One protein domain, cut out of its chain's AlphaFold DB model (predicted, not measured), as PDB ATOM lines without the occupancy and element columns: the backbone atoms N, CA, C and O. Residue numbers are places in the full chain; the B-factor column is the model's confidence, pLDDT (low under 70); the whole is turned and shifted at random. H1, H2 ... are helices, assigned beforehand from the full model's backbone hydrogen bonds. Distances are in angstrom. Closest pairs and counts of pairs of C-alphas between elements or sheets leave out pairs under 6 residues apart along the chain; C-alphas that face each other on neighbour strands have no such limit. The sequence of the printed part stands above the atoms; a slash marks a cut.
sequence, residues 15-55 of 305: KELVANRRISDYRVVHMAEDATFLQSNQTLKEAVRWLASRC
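What this domain is: This is residues 15 to 55 of the 305 residues of the protein "MCM3AP_GANP domain-containing protein" of Petromyzon marinus (UniProt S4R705). One long helix, H2, forms one side of a flat, open U; a long extended link runs beside it as the other side, and the short helix H1 sits at the link's far end, away from H2. Residues 33 to 38, where the chain turns back into H2, stick out. The printed part has 41 residues with two named helices, H1 then H2, and no named strand; its class is all helix. It is loose, with a radius of gyration of the C-alphas of 12.9 A, and spans 37 by 20 by 7 A.

Where its parts are: H2, residues 37 to 54, is 25.9 A long, from C-alpha 37 at (126.579, 127.766, 129.023) to C-alpha 54 at (101.988, 131.411, 121.725). H1, residues 15 to 19, measures 6.1 A and begins with C-alpha 15 at (101.860, 146.161, 129.908).

How they stand to each other: H2 and H1 are apart, with no C-alpha of one within 8 A of the other. In both helices every O i to N i+4 pair is within hydrogen-bond range.

The domain as a whole: The C-alphas farthest apart, of Asn 20 and Thr 36, are 37.5 A apart. The printed part has no cut. The link from H1 to H2, 17 residues, is long. Mean pLDDT of the printed part is 79.5; residue 22 is under 70.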
ATOM      1  N   LYS A  15     103.250 146.154 129.429       81.06
ATOM      2  CA  LYS A  15     101.860 146.161 129.908       81.06
ATOM      3  C   LYS A  15     100.944 147.030 129.041       81.06
ATOM      4  O   LYS A  15      99.818 146.626 128.773       81.06
ATOM      5  N   GLU A  16     101.421 148.185 128.577       82.19
ATOM      6  CA  GLU A  16     100.664 149.055 127.666       82.19
ATOM      7  C   GLU A  16     100.543 148.419 126.281       82.19
ATOM      8  O   GLU A  16      99.496 148.516 125.646       82.19
ATOM      9  N   LEU A  17     101.581 147.715 125.819       80.06
ATOM     10  CA  LEU A  17     101.537 146.989 124.549       80.06
ATOM     11  C   LEU A  17     100.514 145.846 124.574       80.06
ATOM     12  O   LEU A  17      99.802 145.662 123.586       80.06
ATOM     13  N   VAL A  18     100.384 145.125 125.695       80.88
ATOM     14  CA  VAL A  18      99.318 144.123 125.887       80.88
ATOM     15  C   VAL A  18      97.946 144.795 125.959       80.88
ATOM     16  O   VAL A  18      97.019 144.371 125.271       80.88
ATOM     17  N   ALA A  19      97.807 145.874 126.740       81.25
ATOM     18  CA  ALA A  19      96.539 146.598 126.881       81.25
ATOM     19  C   ALA A  19      96.026 147.143 125.535       81.25
ATOM     20  O   ALA A  19      94.836 147.056 125.238       81.25
ATOM     21  N   ASN A  20      96.941 147.618 124.688       78.44
ATOM     22  CA  ASN A  20      96.659 148.116 123.342       78.44
ATOM     23  C   ASN A  20      96.610 147.011 122.272       78.44
ATOM     24  O   ASN A  20      96.598 147.322 121.081       78.44
ATOM     25  N   ARG A  21      96.618 145.729 122.671       70.50
ATOM     26  CA  ARG A  21      96.593 144.550 121.785       70.50
ATOM     27  C   ARG A  21      97.681 144.546 120.703       70.50
ATOM     28  O   ARG A  21      97.492 143.970 119.636       70.50
ATOM     29  N   ARG A  22      98.827 145.178 120.969       69.00
ATOM     30  CA  ARG A  22      99.990 145.160 120.067       69.00
ATOM     31  C   ARG A  22     100.838 143.905 120.232       69.00
ATOM     32  O   ARG A  22     101.485 143.489 119.281       69.00
ATOM     33  N   ILE A  23     100.826 143.312 121.424       74.06
ATOM     34  CA  ILE A  23     101.414 141.999 121.704       74.06
ATOM     35  C   ILE A  23     100.399 141.145 122.464       74.06
ATOM     36  O   ILE A  23      99.625 141.667 123.267       74.06
ATOM     37  N   SER A  24     100.397 139.840 122.206       74.50
ATOM     38  CA  SER A  24      99.445 138.900 122.811       74.50
ATOM     39  C   SER A  24      99.765 138.627 124.280       74.50
ATOM     40  O   SER A  24      98.868 138.571 125.115       74.50
ATOM     41  N   ASP A  25     101.047 138.420 124.580       79.31
ATOM     42  CA  ASP A  25     101.560 138.071 125.902       79.31
ATOM     43  C   ASP A  25     103.070 138.353 125.943       79.31
ATOM     44  O   ASP A  25     103.716 138.477 124.897       79.31
ATOM     45  N   TYR A  26     103.654 138.433 127.135       83.06
ATOM     46  CA  TYR A  26     105.099 138.539 127.296       83.06
ATOM     47  C   TYR A  26     105.582 137.725 128.494       83.06
ATOM     48  O   TYR A  26     104.934 137.636 129.534       83.06
ATOM     49  N   ARG A  27     106.789 137.172 128.372       82.06
ATOM     50  CA  ARG A  27     107.504 136.547 129.482       82.06
ATOM     51  C   ARG A  27     108.893 137.145 129.558       82.06
ATOM     52  O   ARG A  27     109.634 137.114 128.582       82.06
ATOM     53  N   VAL A  28     109.249 137.662 130.727       81.19
ATOM     54  CA  VAL A  28     110.609 138.142 130.966       81.19
ATOM     55  C   VAL A  28     111.436 137.018 131.558       81.19
ATOM     56  O   VAL A  28     111.025 136.339 132.498       81.19
ATOM     57  N   VAL A  29     112.589 136.798 130.943       80.06
ATOM     58  CA  VAL A  29     113.520 135.737 131.289       80.06
ATOM     59  C   VAL A  29     114.816 136.403 131.722       80.06
ATOM     60  O   VAL A  29     115.469 137.074 130.928       80.06
ATOM     61  N   HIS A  30     115.160 136.253 132.998       78.00
ATOM     62  CA  HIS A  30     116.403 136.776 133.548       78.00
ATOM     63  C   HIS A  30     117.506 135.734 133.379       78.00
ATOM     64  O   HIS A  30     117.359 134.594 133.818       78.00
ATOM     65  N   MET A  31     118.603 136.126 132.735       75.81
ATOM     66  CA  MET A  31     119.808 135.308 132.635       75.81
ATOM     67  C   MET A  31     120.789 135.797 133.700       75.81
ATOM     68  O   MET A  31     121.094 136.986 133.741       75.81
ATOM     69  N   ALA A  32     121.234 134.907 134.587       77.25
ATOM     70  CA  ALA A  32     122.242 135.256 135.585       77.25
ATOM     71  C   ALA A  32     123.592 135.518 134.893       77.25
ATOM     72  O   ALA A  32     123.947 134.787 133.967       77.25
ATOM     73  N   GLU A  33     124.343 136.527 135.349       71.88
ATOM     74  CA  GLU A  33     125.667 136.862 134.791       71.88
ATOM     75  C   GLU A  33     126.671 135.701 134.935       71.88
ATOM     76  O   GLU A  33     127.546 135.533 134.088       71.88
ATOM     77  N   ASP A  34     126.466 134.834 135.931       76.25
ATOM     78  CA  ASP A  34     127.353 133.712 136.271       76.25
ATOM     79  C   ASP A  34     126.873 132.366 135.690       76.25
ATOM     80  O   ASP A  34     127.399 131.301 136.025       76.25
ATOM     81  N   ALA A  35     125.819 132.379 134.867       72.88
ATOM     82  CA  ALA A  35     125.191 131.158 134.381       72.88
ATOM     83  C   ALA A  35     126.140 130.355 133.480       72.88
ATOM     84  O   ALA A  35     126.735 130.867 132.527       72.88
ATOM     85  N   THR A  36     126.219 129.046 133.726       80.69
ATOM     86  CA  THR A  36     126.956 128.144 132.833       80.69
ATOM     87  C   THR A  36     126.304 128.125 131.447       80.69
ATOM     88  O   THR A  36     125.087 128.281 131.311       80.69
ATOM     89  N   PHE A  37     127.092 127.865 130.398       78.69
ATOM     90  CA  PHE A  37     126.579 127.766 129.023       78.69
ATOM     91  C   PHE A  37     125.362 126.830 128.913       78.69
ATOM     92  O   PHE A  37     124.408 127.145 128.204       78.69
ATOM     93  N   LEU A  38     125.363 125.715 129.653       80.44
ATOM     94  CA  LEU A  38     124.272 124.738 129.671       80.44
ATOM     95  C   LEU A  38     122.961 125.334 130.223       80.44
ATOM     96  O   LEU A  38     121.907 125.172 129.605       80.44
ATOM     97  N   GLN A  39     123.032 126.060 131.344       80.12
ATOM     98  CA  GLN A  39     121.876 126.716 131.975       80.12
ATOM     99  C   GLN A  39     121.304 127.824 131.083       80.12
ATOM    100  O   GLN A  39     120.087 127.914 130.898       80.12
ATOM    101  N   SER A  40     122.181 128.618 130.465       80.31
ATOM    102  CA  SER A  40     121.804 129.657 129.502       80.31
ATOM    103  C   SER A  40     121.099 129.067 128.281       80.31
ATOM    104  O   SER A  40     120.049 129.560 127.874       80.31
ATOM    105  N   ASN A  41     121.611 127.961 127.734       84.12
ATOM    106  CA  ASN A  41     121.002 127.288 126.586       84.12
ATOM    107  C   ASN A  41     119.630 126.685 126.922       84.12
ATOM    108  O   ASN A  41     118.703 126.771 126.120       84.12
ATOM    109  N   GLN A  42     119.479 126.079 128.102       84.25
ATOM    110  CA  GLN A  42     118.208 125.492 128.527       84.25
ATOM    111  C   GLN A  42     117.131 126.563 128.732       84.25
ATOM    112  O   GLN A  42     116.019 126.422 128.224       84.25
ATOM    113  N   THR A  43     117.499 127.668 129.378       85.19
ATOM    114  CA  THR A  43     116.631 128.832 129.579       85.19
ATOM    115  C   THR A  43     116.179 129.428 128.242       85.19
ATOM    116  O   THR A  43     114.995 129.700 128.037       85.19
ATOM    117  N   LEU A  44     117.105 129.562 127.287       85.12
ATOM    118  CA  LEU A  44     116.813 130.084 125.954       85.12
ATOM    119  C   LEU A  44     115.907 129.128 125.159       85.12
ATOM    120  O   LEU A  44     114.938 129.565 124.544       85.12
ATOM    121  N   LYS A  45     116.134 127.809 125.250       84.88
ATOM    122  CA  LYS A  45     115.245 126.790 124.661       84.88
ATOM    123  C   LYS A  45     113.832 126.856 125.233       84.88
ATOM    124  O   LYS A  45     112.869 126.739 124.482       84.88
ATOM    125  N   GLU A  46     113.678 127.030 126.542       86.44
ATOM    126  CA  GLU A  46     112.362 127.168 127.176       86.44
ATOM    127  C   GLU A  46     111.645 128.452 126.758       86.44
ATOM    128  O   GLU A  46     110.447 128.413 126.479       86.44
ATOM    129  N   ALA A  47     112.376 129.564 126.649       83.69
ATOM    130  CA  ALA A  47     111.840 130.827 126.147       83.69
ATOM    131  C   ALA A  47     111.358 130.697 124.692       83.69
ATOM    132  O   ALA A  47     110.237 131.091 124.376       83.69
ATOM    133  N   VAL A  48     112.157 130.068 123.825       82.75
ATOM    134  CA  VAL A  48     111.790 129.817 122.422       82.75
ATOM    135  C   VAL A  48     110.593 128.867 122.319       82.75
ATOM    136  O   VAL A  48     109.675 129.139 121.550       82.75
ATOM    137  N   ARG A  49     110.536 127.790 123.119       83.69
ATOM    138  CA  ARG A  49     109.359 126.898 123.157       83.69
ATOM    139  C   ARG A  49     108.093 127.634 123.592       83.69
ATOM    140  O   ARG A  49     107.028 127.371 123.043       83.69
ATOM    141  N   TRP A  50     108.207 128.540 124.561       84.50
ATOM    142  CA  TRP A  50     107.087 129.362 125.013       84.50
ATOM    143  C   TRP A  50     106.621 130.343 123.927       84.50
ATOM    144  O   TRP A  50     105.424 130.459 123.694       84.50
ATOM    145  N   LEU A  51     107.543 130.988 123.205       81.19
ATOM    146  CA  LEU A  51     107.190 131.835 122.057       81.19
ATOM    147  C   LEU A  51     106.493 131.024 120.956       81.19
ATOM    148  O   LEU A  51     105.453 131.433 120.449       81.19
ATOM    149  N   ALA A  52     107.024 129.842 120.634       77.31
ATOM    150  CA  ALA A  52     106.453 128.968 119.615       77.31
ATOM    151  C   ALA A  52     105.034 128.488 119.971       77.31
ATOM    152  O   ALA A  52     104.191 128.390 119.082       77.31
ATOM    153  N   SER A  53     104.740 128.229 121.254       78.94
ATOM    154  CA  SER A  53     103.402 127.809 121.701       78.94
ATOM    155  C   SER A  53     102.375 128.945 121.761       78.94
ATOM    156  O   SER A  53     101.178 128.682 121.861       78.94
ATOM    157  N   ARG A  54     102.828 130.202 121.705       76.25
ATOM    158  CA  ARG A  54     101.988 131.411 121.725       76.25
ATOM    159  C   ARG A  54     101.927 132.134 120.379       76.25
ATOM    160  O   ARG A  54     101.268 133.166 120.281       76.25
ATOM    161  N   CYS A  55     102.600 131.605 119.358       70.75
ATOM    162  CA  CYS A  55     102.598 132.180 118.021       70.75
ATOM    163  C   CYS A  55     101.188 132.056 117.406       70.75
ATOM    164  O   CYS A  55     100.678 130.932 117.319       70.75
TER     165      CYS A  55